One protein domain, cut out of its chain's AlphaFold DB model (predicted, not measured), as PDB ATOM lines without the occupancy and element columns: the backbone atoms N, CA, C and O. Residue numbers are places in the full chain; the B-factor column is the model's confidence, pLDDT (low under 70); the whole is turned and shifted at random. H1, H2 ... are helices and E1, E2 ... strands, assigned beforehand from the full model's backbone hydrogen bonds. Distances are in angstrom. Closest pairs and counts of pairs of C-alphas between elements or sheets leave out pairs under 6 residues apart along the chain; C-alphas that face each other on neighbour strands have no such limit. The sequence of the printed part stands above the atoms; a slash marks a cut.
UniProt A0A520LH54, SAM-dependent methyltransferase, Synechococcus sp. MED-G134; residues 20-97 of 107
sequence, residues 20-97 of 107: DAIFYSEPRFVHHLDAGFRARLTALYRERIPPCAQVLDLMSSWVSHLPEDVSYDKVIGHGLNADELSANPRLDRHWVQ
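Overview. This is residues 20 to 97 of the 107 residues of the protein "SAM-dependent methyltransferase" of Synechococcus sp. MED-G134 (UniProt A0A520LH54). A small wall of three parallel strands has the short helix H3 grazing it, while the longest helix, H2, is set off from the sheet, beyond the unnamed stretch of residues 59 to 73 that loops back from the end of E1 to the start of E2. The tiny helix H1 lies far from H2, joined to it by a long link, and residues 32 to 37, of which 35 to 37 belong to H2, stick out. The printed part has 78 residues, with three named helices and three named strands in the order H1, H2, E1, E2, H3, E3; the sheet runs E1, E2, E3. The class is mixed, helices and strands, with under half of the residues in named elements. The whole is compact, with a radius of gyration of the C-alphas of 12.6 A, and spans 35 by 27 by 17 A.

Along the chain. Find C-alpha 20 at (10.164, 32.495, -62.692); there H1 begins, residues 20 to 23, 5.1 A long. Go on to C-alpha 35 at (23.429, 16.040, -48.368), from which H2, residues 35 to 48, runs 19.9 A. E1 is residues 54 to 58, 12.9 A, and E2 is residues 74 to 79, 16.7 A. H3, residues 82 to 86, measures 6.0 A. E3, residues 93 to 96, measures 10.7 A and ends at C-alpha 96, (3.747, 33.485, -52.358).

Arrangement. Start at E2, the inner strand, with edge strands E1 and E3 as its neighbours. E1 and E2 are parallel, at 9 degrees; look for N 55 and O 74, 2.8 A apart and within hydrogen-bond range. E2 and E3 are parallel, at 15 degrees, with N 77 and O 93 within hydrogen-bond range at 2.9 A. E2, H3 and E3 form a strand-helix-strand unit, two parallel neighbour strands with a helix between, and its crossover is right-handed. H3 only grazes the sheet, with its residues 82 to 86; the closest C-alphas of H3 and E3 are those of Ala 82 and Val 96, 6.3 A apart. H2 is not on the sheet, and H1 and H2 are apart. In H2 and H3 every O i to N i+4 pair is within hydrogen-bond range; H1 is too short for such a pair.

Size, cuts and confidence. The C-alphas farthest apart, those of Ile 22 and Pro 51, are 36.4 A from each other. The printed part has no cut. The links H1 to H2, of 11 residues, and E1 to E2, of 15, are long. The mean pLDDT of the printed part is 97.4, and no printed residue is under 70.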
ATOM      1  N   ASP A  20       9.898  33.576 -63.647       92.44
ATOM      2  CA  ASP A  20      10.164  32.495 -62.692       92.44
ATOM      3  C   ASP A  20       8.868  31.756 -62.291       92.44
ATOM      4  O   ASP A  20       8.910  30.564 -61.989       92.44
ATOM      5  N   ALA A  21       7.697  32.408 -62.358       93.56
ATOM      6  CA  ALA A  21       6.401  31.768 -62.116       93.56
ATOM      7  C   ALA A  21       6.134  30.555 -63.030       93.56
ATOM      8  O   ALA A  21       5.454  29.620 -62.615       93.56
ATOM      9  N   ILE A  22       6.689  30.540 -64.248       95.44
ATOM     10  CA  ILE A  22       6.601  29.390 -65.160       95.44
ATOM     11  C   ILE A  22       7.442  28.231 -64.620       95.44
ATOM     12  O   ILE A  22       7.009  27.084 -64.634       95.44
ATOM     13  N   PHE A  23       8.644  28.513 -64.113       92.81
ATOM     14  CA  PHE A  23       9.521  27.480 -63.569       92.81
ATOM     15  C   PHE A  23       8.946  26.842 -62.297       92.81
ATOM     16  O   PHE A  23       9.107  25.635 -62.098       92.81
ATOM     17  N   TYR A  24       8.284  27.634 -61.450       95.19
ATOM     18  CA  TYR A  24       7.708  27.211 -60.168       95.19
ATOM     19  C   TYR A  24       6.222  26.822 -60.241       95.19
ATOM     20  O   TYR A  24       5.596  26.638 -59.197       95.19
ATOM     21  N   SER A  25       5.649  26.667 -61.443       95.62
ATOM     22  CA  SER A  25       4.231  26.312 -61.606       95.62
ATOM     23  C   SER A  25       3.889  24.921 -61.068       95.62
ATOM     24  O   SER A  25       2.763  24.693 -60.646       95.62
ATOM     25  N   GLU A  26       4.861  24.010 -61.068       97.56
ATOM     26  CA  GLU A  26       4.731  22.648 -60.552       97.56
ATOM     27  C   GLU A  26       5.640  22.463 -59.328       97.56
ATOM     28  O   GLU A  26       6.813  22.859 -59.389       97.56
ATOM     29  N   PRO A  27       5.145  21.851 -58.235       97.44
ATOM     30  CA  PRO A  27       5.946  21.626 -57.041       97.44
ATOM     31  C   PRO A  27       7.035  20.579 -57.284       97.44
ATOM     32  O   PRO A  27       6.855  19.590 -58.001       97.44
ATOM     33  N   ARG A  28       8.176  20.761 -56.625       95.81
ATOM     34  CA  ARG A  28       9.313  19.843 -56.653       95.81
ATOM     35  C   ARG A  28       9.708  19.454 -55.235       95.81
ATOM     36  O   ARG A  28      10.565  20.066 -54.605       95.81
ATOM     37  N   PHE A  29       9.156  18.337 -54.770       96.88
ATOM     38  CA  PHE A  29       9.519  17.719 -53.490       96.88
ATOM     39  C   PHE A  29      10.837  16.942 -53.574       96.88
ATOM     40  O   PHE A  29      10.912  15.739 -53.330       96.88
ATOM     41  N   VAL A  30      11.892  17.640 -53.981       95.94
ATOM     42  CA  VAL A  30      13.249  17.110 -54.078       95.94
ATOM     43  C   VAL A  30      14.199  18.017 -53.324       95.94
ATOM     44  O   VAL A  30      13.915  19.184 -53.055       95.94
ATOM     45  N   HIS A  31      15.370  17.488 -53.007       94.81
ATOM     46  CA  HIS A  31      16.465  18.331 -52.576       94.81
ATOM     47  C   HIS A  31      17.345  18.683 -53.768       94.81
ATOM     48  O   HIS A  31      17.960  17.805 -54.369       94.81
ATOM     49  N   HIS A  32      17.444  19.976 -54.065       92.50
ATOM     50  CA  HIS A  32      18.346  20.489 -55.098       92.50
ATOM     51  C   HIS A  32      19.817  20.492 -54.661       92.50
ATOM     52  O   HIS A  32      20.714  20.469 -55.498       92.50
ATOM     53  N   LEU A  33      20.059  20.509 -53.348       94.12
ATOM     54  CA  LEU A  33      21.383  20.510 -52.733       94.12
ATOM     55  C   LEU A  33      21.750  19.105 -52.250       94.12
ATOM     56  O   LEU A  33      20.913  18.397 -51.670       94.12
ATOM     57  N   ASP A  34      23.015  18.727 -52.429       97.38
ATOM     58  CA  ASP A  34      23.539  17.467 -51.912       97.38
ATOM     59  C   ASP A  34      23.523  17.435 -50.375       97.38
ATOM     60  O   ASP A  34      23.490  18.462 -49.693       97.38
ATOM     61  N   ALA A  35      23.544  16.228 -49.811       97.81
ATOM     62  CA  ALA A  35      23.429  16.040 -48.368       97.81
ATOM     63  C   ALA A  35      24.566  16.711 -47.572       97.81
ATOM     64  O   ALA A  35      24.318  17.233 -46.484       97.81
ATOM     65  N   GLY A  36      25.792  16.731 -48.108       98.50
ATOM     66  CA  GLY A  36      26.944  17.348 -47.453       98.50
ATOM     67  C   GLY A  36      26.814  18.866 -47.385       98.50
ATOM     68  O   GLY A  36      27.081  19.463 -46.339       98.50
ATOM     69  N   PHE A  37      26.343  19.490 -48.467       98.06
ATOM     70  CA  PHE A  37      26.029  20.916 -48.477       98.06
ATOM     71  C   PHE A  37      24.923  21.249 -47.473       98.06
ATOM     72  O   PHE A  37      25.102  22.151 -46.652       98.06
ATOM     73  N   ARG A  38      23.811  20.500 -47.481       97.69
ATOM     74  CA  ARG A  38      22.698  20.723 -46.541       97.69
ATOM     75  C   ARG A  38      23.156  20.637 -45.087       97.69
ATOM     76  O   ARG A  38      22.827  21.519 -44.304       97.69
ATOM     77  N   ALA A  39      23.968  19.638 -44.740       98.31
ATOM     78  CA  ALA A  39      24.495  19.486 -43.384       98.31
ATOM     79  C   ALA A  39      25.337  20.696 -42.942       98.31
ATOM     80  O   ALA A  39      25.182  21.190 -41.824       98.31
ATOM     81  N   ARG A  40      26.196  21.213 -43.829       98.50
ATOM     82  CA  ARG A  40      26.994  22.420 -43.556       98.50
ATOM     83  C   ARG A  40      26.124  23.665 -43.423       98.50
ATOM     84  O   ARG A  40      26.387  24.482 -42.547       98.50
ATOM     85  N   LEU A  41      25.092  23.799 -44.255       97.69
ATOM     86  CA  LEU A  41      24.147  24.910 -44.177       97.69
ATOM     87  C   LEU A  41      23.378  24.893 -42.848       97.69
ATOM     88  O   LEU A  41      23.303  25.915 -42.176       97.69
ATOM     89  N   THR A  42      22.888  23.728 -42.423       98.31
ATOM     90  CA  THR A  42      22.215  23.566 -41.129       98.31
ATOM     91  C   THR A  42      23.139  23.886 -39.952       98.31
ATOM     92  O   THR A  42      22.719  24.563 -39.013       98.31
ATOM     93  N   ALA A  43      24.406  23.458 -40.000       98.56
ATOM     94  CA  ALA A  43      25.397  23.818 -38.983       98.56
ATOM     95  C   ALA A  43      25.646  25.335 -38.942       98.56
ATOM     96  O   ALA A  43      25.634  25.933 -37.869       98.56
ATOM     97  N   LEU A  44      25.773  25.974 -40.108       98.44
ATOM     98  CA  LEU A  44      25.908  27.426 -40.200       98.44
ATOM     99  C   LEU A  44      24.686  28.142 -39.605       98.44
ATOM    100  O   LEU A  44      24.843  29.080 -38.831       98.44
ATOM    101  N   TYR A  45      23.469  27.704 -39.926       98.12
ATOM    102  CA  TYR A  45      22.253  28.295 -39.365       98.12
ATOM    103  C   TYR A  45      22.173  28.135 -37.847       98.12
ATOM    104  O   TYR A  45      21.807  29.094 -37.174       98.12
ATOM    105  N   ARG A  46      22.605  26.997 -37.289       98.00
ATOM    106  CA  ARG A  46      22.726  26.820 -35.832       98.00
ATOM    107  C   ARG A  46      23.659  27.847 -35.193       98.00
ATOM    108  O   ARG A  46      23.358  28.360 -34.122       98.00
ATOM    109  N   GLU A  47      24.795  28.126 -35.821       98.31
ATOM    110  CA  GLU A  47      25.784  29.071 -35.288       98.31
ATOM    111  C   GLU A  47      25.330  30.531 -35.394       98.31
ATOM    112  O   GLU A  47      25.751  31.371 -34.600       98.31
ATOM    113  N   ARG A  48      24.521  30.857 -36.409       98.25
ATOM    114  CA  ARG A  48      24.195  32.245 -36.767       98.25
ATOM    115  C   ARG A  48      22.812  32.701 -36.330       98.25
ATOM    116  O   ARG A  48      22.634  33.898 -36.122       98.25
ATOM    117  N   ILE A  49      21.853  31.790 -36.214       98.12
ATOM    118  CA  ILE A  49      20.470  32.111 -35.864       98.12
ATOM    119  C   ILE A  49      20.240  31.670 -34.414       98.12
ATOM    120  O   ILE A  49      20.212  30.464 -34.151       98.12
ATOM    121  N   PRO A  50      20.093  32.609 -33.464       97.50
ATOM    122  CA  PRO A  50      19.919  32.250 -32.067       97.50
ATOM    123  C   PRO A  50      18.570  31.544 -31.837       97.50
ATOM    124  O   PRO A  50      17.615  31.777 -32.587       97.50
ATOM    125  N   PRO A  51      18.460  30.711 -30.786       97.62
ATOM    126  CA  PRO A  51      17.169  30.221 -30.312       97.62
ATOM    127  C   PRO A  51      16.201  31.378 -30.043       97.62
ATOM    128  O   PRO A  51      16.634  32.491 -29.737       97.62
ATOM    129  N   CYS A  52      14.899  31.114 -30.149       97.69
ATOM    130  CA  CYS A  52      13.835  32.110 -29.963       97.69
ATOM    131  C   CYS A  52      13.882  33.288 -30.961       97.69
ATOM    132  O   CYS A  52      13.208  34.296 -30.780       97.69
ATOM    133  N   ALA A  53      14.661  33.203 -32.044       98.19
ATOM    134  CA  ALA A  53      14.609  34.218 -33.094       98.19
ATOM    135  C   ALA A  53      13.274  34.177 -33.855       98.19
ATOM    136  O   ALA A  53      12.654  33.121 -33.993       98.19
ATOM    137  N   GLN A  54      12.890  35.320 -34.424       98.06
ATOM    138  CA  GLN A  54      11.935  35.364 -35.528       98.06
ATOM    139  C   GLN A  54      12.715  35.314 -36.845       98.06
ATOM    140  O   GLN A  54      13.565  36.167 -37.104       98.06
ATOM    141  N   VAL A  55      12.454  34.293 -37.652       98.25
ATOM    142  CA  VAL A  55      13.189  33.980 -38.878       98.25
ATOM    143  C   VAL A  55      12.322  34.305 -40.085       98.25
ATOM    144  O   VAL A  55      11.183  33.852 -40.177       98.25
ATOM    145  N   LEU A  56      12.883  35.060 -41.028       98.06
ATOM    146  CA  LEU A  56      12.319  35.221 -42.360       98.06
ATOM    147  C   LEU A  56      13.104  34.349 -43.348       98.06
ATOM    148  O   LEU A  56      14.259  34.642 -43.650       98.06
ATOM    149  N   ASP A  57      12.472  33.282 -43.833       98.06
ATOM    150  CA  ASP A  57      13.041  32.317 -44.777       98.06
ATOM    151  C   ASP A  57      12.635  32.685 -46.211       98.06
ATOM    152  O   ASP A  57      11.542  32.362 -46.685       98.06
ATOM    153  N   LEU A  58      13.499  33.447 -46.884       97.44
ATOM    154  CA  LEU A  58      13.275  33.906 -48.251       97.44
ATOM    155  C   LEU A  58      13.730  32.853 -49.267       97.44
ATOM    156  O   LEU A  58      14.823  32.308 -49.146       97.44
ATOM    157  N   MET A  59      12.928  32.658 -50.319       96.06
ATOM    158  CA  MET A  59      13.154  31.636 -51.354       96.06
ATOM    159  C   MET A  59      13.084  30.219 -50.766       96.06
ATOM    160  O   MET A  59      13.785  29.306 -51.199       96.06
ATOM    161  N   SER A  60      12.214  30.065 -49.770       97.19
ATOM    162  CA  SER A  60      11.871  28.809 -49.134       97.19
ATOM    163  C   SER A  60      11.094  27.895 -50.082       97.19
ATOM    164  O   SER A  60      10.548  28.308 -51.109       97.19
ATOM    165  N   SER A  61      11.044  26.632 -49.690       97.25
ATOM    166  CA  SER A  61      10.338  25.541 -50.349       97.25
ATOM    167  C   SER A  61       9.772  24.638 -49.245       97.25
ATOM    168  O   SER A  61       9.502  25.113 -48.144       97.25
ATOM    169  N   TRP A  62       9.649  23.333 -49.486       98.06
ATOM    170  CA  TRP A  62       9.171  22.341 -48.517       98.06
ATOM    171  C   TRP A  62      10.169  22.027 -47.381       98.06
ATOM    172  O   TRP A  62       9.839  21.283 -46.462       98.06
ATOM    173  N   VAL A  63      11.385  22.600 -47.409       97.25
ATOM    174  CA  VAL A  63      12.423  22.457 -46.366       97.25
ATOM    175  C   VAL A  63      13.197  23.767 -46.180       97.25
ATOM    176  O   VAL A  63      13.692  24.322 -47.154       97.25
ATOM    177  N   SER A  64      13.392  24.199 -44.927       97.06
ATOM    178  CA  SER A  64      14.132  25.433 -44.569       97.06
ATOM    179  C   SER A  64      15.603  25.231 -44.167       97.06
ATOM    180  O   SER A  64      16.314  26.192 -43.892       97.06
ATOM    181  N   HIS A  65      16.070  23.983 -44.045       97.19
ATOM    182  CA  HIS A  65      17.415  23.619 -43.550       97.19
ATOM    183  C   HIS A  65      17.770  24.123 -42.138       97.19
ATOM    184  O   HIS A  65      18.924  24.018 -41.716       97.19
ATOM    185  N   LEU A  66      16.789  24.634 -41.394       98.06
ATOM    186  CA  LEU A  66      16.942  25.002 -39.994       98.06
ATOM    187  C   LEU A  66      17.262  23.760 -39.140       98.06
ATOM    188  O   LEU A  66      16.730  22.684 -39.419       98.06
ATOM    189  N   PRO A  67      18.113  23.887 -38.106       97.50
ATOM    190  CA  PRO A  67      18.395  22.790 -37.185       97.50
ATOM    191  C   PRO A  67      17.116  22.329 -36.469       97.50
ATOM    192  O   PRO A  67      16.347  23.137 -35.950       97.50
ATOM    193  N   GLU A  68      16.892  21.015 -36.455       95.25
ATOM    194  CA  GLU A  68      15.641  20.408 -35.973       95.25
ATOM    195  C   GLU A  68      15.434  20.573 -34.461       95.25
ATOM    196  O   GLU A  68      14.301  20.702 -34.001       95.25
ATOM    197  N   ASP A  69      16.528  20.622 -33.705       96.00
ATOM    198  CA  ASP A  69      16.600  20.707 -32.243       96.00
ATOM    199  C   ASP A  69      16.656  22.147 -31.705       96.00
ATOM    200  O   ASP A  69      16.768  22.348 -30.495       96.00
ATOM    201  N   VAL A  70      16.574  23.159 -32.573       97.69
ATOM    202  CA  VAL A  70      16.474  24.562 -32.152       97.69
ATOM    203  C   VAL A  70      15.034  25.037 -32.307       97.69
ATOM    204  O   VAL A  70      14.414  24.904 -33.367       97.69
ATOM    205  N   SER A  71      14.515  25.612 -31.224       97.00
ATOM    206  CA  SER A  71      13.218  26.284 -31.210       97.00
ATOM    207  C   SER A  71      13.387  27.751 -31.602       97.00
ATOM    208  O   SER A  71      14.243  28.451 -31.056       97.00
ATOM    209  N   TYR A  72      12.559  28.202 -32.537       98.31
ATOM    210  CA  TYR A  72      12.455  29.593 -32.975       98.31
ATOM    211  C   TYR A  72      11.078  30.125 -32.572       98.31
ATOM    212  O   TYR A  72      10.126  29.350 -32.518       98.31
ATOM    213  N   ASP A  73      10.976  31.422 -32.286       98.19
ATOM    214  CA  ASP A  73       9.708  32.036 -31.858       98.19
ATOM    215  C   ASP A  73       8.714  32.119 -33.016       98.19
ATOM    216  O   ASP A  73       7.502  32.046 -32.819       98.19
ATOM    217  N   LYS A  74       9.241  32.322 -34.227       98.12
ATOM    218  CA  LYS A  74       8.460  32.356 -35.456       98.12
ATOM    219  C   LYS A  74       9.342  32.091 -36.664       98.12
ATOM    220  O   LYS A  74      10.452  32.613 -36.735       98.12
ATOM    221  N   VAL A  75       8.831  31.380 -37.652       98.56
ATOM    222  CA  VAL A  75       9.453  31.185 -38.959       98.56
ATOM    223  C   VAL A  75       8.430  31.547 -40.028       98.56
ATOM    224  O   VAL A  75       7.383  30.915 -40.160       98.56
ATOM    225  N   ILE A  76       8.722  32.600 -40.787       98.62
ATOM    226  CA  ILE A  76       7.869  33.085 -41.869       98.62
ATOM    227  C   ILE A  76       8.557  32.762 -43.191       98.62
ATOM    228  O   ILE A  76       9.660  33.240 -43.439       98.62
ATOM    229  N   GLY A  77       7.917  31.951 -44.028       98.38
ATOM    230  CA  GLY A  77       8.475  31.541 -45.314       98.38
ATOM    231  C   GLY A  77       7.946  32.351 -46.490       98.38
ATOM    232  O   GLY A  77       6.779  32.738 -46.537       98.38
ATOM    233  N   HIS A  78       8.805  32.553 -47.477       98.44
ATOM    234  CA  HIS A  78       8.469  33.160 -48.755       98.44
ATOM    235  C   HIS A  78       8.987  32.289 -49.889       98.44
ATOM    236  O   HIS A  78      10.150  31.893 -49.870       98.44
ATOM    237  N   GLY A  79       8.173  32.064 -50.912       97.69
ATOM    238  CA  GLY A  79       8.573  31.301 -52.089       97.69
ATOM    239  C   GLY A  79       7.661  31.555 -53.279       97.69
ATOM    240  O   GLY A  79       6.795  32.429 -53.250       97.69
ATOM    241  N   LEU A  80       7.864  30.773 -54.337       98.00
ATOM    242  CA  LEU A  80       7.116  30.900 -55.591       98.00
ATOM    243  C   LEU A  80       6.132  29.756 -55.852       98.00
ATOM    244  O   LEU A  80       5.342  29.852 -56.786       98.00
ATOM    245  N   ASN A  81       6.136  28.714 -55.018       98.31
ATOM    246  CA  ASN A  81       5.214  27.590 -55.125       98.31
ATOM    247  C   ASN A  81       4.453  27.388 -53.802       98.31
ATOM    248  O   ASN A  81       5.061  27.193 -52.750       98.31
ATOM    249  N   ALA A  82       3.120  27.461 -53.849       98.19
ATOM    250  CA  ALA A  82       2.270  27.383 -52.658       98.19
ATOM    251  C   ALA A  82       2.258  25.988 -52.011       98.19
ATOM    252  O   ALA A  82       2.217  25.887 -50.784       98.19
ATOM    253  N   ASP A  83       2.314  24.925 -52.819       98.56
ATOM    254  CA  ASP A  83       2.267  23.544 -52.335       98.56
ATOM    255  C   ASP A  83       3.560  23.180 -51.598       98.56
ATOM    256  O   ASP A  83       3.520  22.570 -50.530       98.56
ATOM    257  N   GLU A  84       4.711  23.618 -52.117       98.62
ATOM    258  CA  GLU A  84       6.001  23.475 -51.441       98.62
ATOM    259  C   GLU A  84       6.010  24.182 -50.084       98.62
ATOM    260  O   GLU A  84       6.350  23.569 -49.075       98.62
ATOM    261  N   LEU A  85       5.590  25.451 -50.034       98.56
ATOM    262  CA  LEU A  85       5.548  26.215 -48.783       98.56
ATOM    263  C   LEU A  85       4.573  25.607 -47.768       98.56
ATOM    264  O   LEU A  85       4.874  25.560 -46.577       98.56
ATOM    265  N   SER A  86       3.422  25.115 -48.230       98.50
ATOM    266  CA  SER A  86       2.424  24.464 -47.374       98.50
ATOM    267  C   SER A  86       2.916  23.135 -46.802       98.50
ATOM    268  O   SER A  86       2.513  22.754 -45.705       98.50
ATOM    269  N   ALA A  87       3.796  22.433 -47.518       98.56
ATOM    270  CA  ALA A  87       4.389  21.180 -47.066       98.56
ATOM    271  C   ALA A  87       5.567  21.367 -46.095       98.56
ATOM    272  O   ALA A  87       6.055  20.374 -45.554       98.56
ATOM    273  N   ASN A  88       6.046  22.597 -45.873       98.56
ATOM    274  CA  ASN A  88       7.199  22.849 -45.015       98.56
ATOM    275  C   ASN A  88       6.805  22.861 -43.527       98.56
ATOM    276  O   ASN A  88       6.202  23.830 -43.058       98.56
ATOM    277  N   PRO A  89       7.208  21.849 -42.737       97.25
ATOM    278  CA  PRO A  89       6.798  21.740 -41.341       97.25
ATOM    279  C   PRO A  89       7.480  22.765 -40.426       97.25
ATOM    280  O   PRO A  89       7.162  22.830 -39.242       97.25
ATOM    281  N   ARG A  90       8.462  23.523 -40.932       97.56
ATOM    282  CA  ARG A  90       9.182  24.532 -40.149       97.56
ATOM    283  C   ARG A  90       8.512  25.899 -40.168       97.56
ATOM    284  O   ARG A  90       8.932  26.726 -39.371       97.56
ATOM    285  N   LEU A  91       7.553  26.154 -41.059       98.44
ATOM    286  CA  LEU A  91       6.954  27.478 -41.242       98.44
ATOM    287  C   LEU A  91       5.696  27.645 -40.383       98.44
ATOM    288  O   LEU A  91       4.774  26.839 -40.466       98.44
ATOM    289  N   ASP A  92       5.609  28.746 -39.638       98.19
ATOM    290  CA  ASP A  92       4.391  29.140 -38.912       98.19
ATOM    291  C   ASP A  92       3.393  29.869 -39.820       98.19
ATOM    292  O   ASP A  92       2.178  29.832 -39.627       98.19
ATOM    293  N   ARG A  93       3.917  30.588 -40.815       97.69
ATOM    294  CA  ARG A  93       3.152  31.253 -41.872       97.69
ATOM    295  C   ARG A  93       4.014  31.329 -43.120       97.69
ATOM    296  O   ARG A  93       5.235  31.419 -43.033       97.69
ATOM    297  N   HIS A  94       3.375  31.380 -44.278       98.50
ATOM    298  CA  HIS A  94       4.062  31.673 -45.523       98.50
ATOM    299  C   HIS A  94       3.253  32.603 -46.429       98.50
ATOM    300  O   HIS A  94       2.067  32.852 -46.189       98.50
ATOM    301  N   TRP A  95       3.905  33.123 -47.466       98.12
ATOM    302  CA  TRP A  95       3.236  33.780 -48.583       98.12
ATOM    303  C   TRP A  95       3.965  33.508 -49.902       98.12
ATOM    304  O   TRP A  95       5.168  33.240 -49.926       98.12
ATOM    305  N   VAL A  96       3.213  33.591 -50.999       97.94
ATOM    306  CA  VAL A  96       3.747  33.485 -52.358       97.94
ATOM    307  C   VAL A  96       3.858  34.880 -52.951       97.94
ATOM    308  O   VAL A  96       2.870  35.617 -52.987       97.94
ATOM    309  N   GLN A  97       5.045  35.250 -53.421       97.31
ATOM    310  CA  GLN A  97       5.281  36.515 -54.112       97.31
ATOM    311  C   GLN A  97       6.448  36.366 -55.088       97.31
ATOM    312  O   GLN A  97       7.436  35.691 -54.824       97.31
TER     313      GLN A  97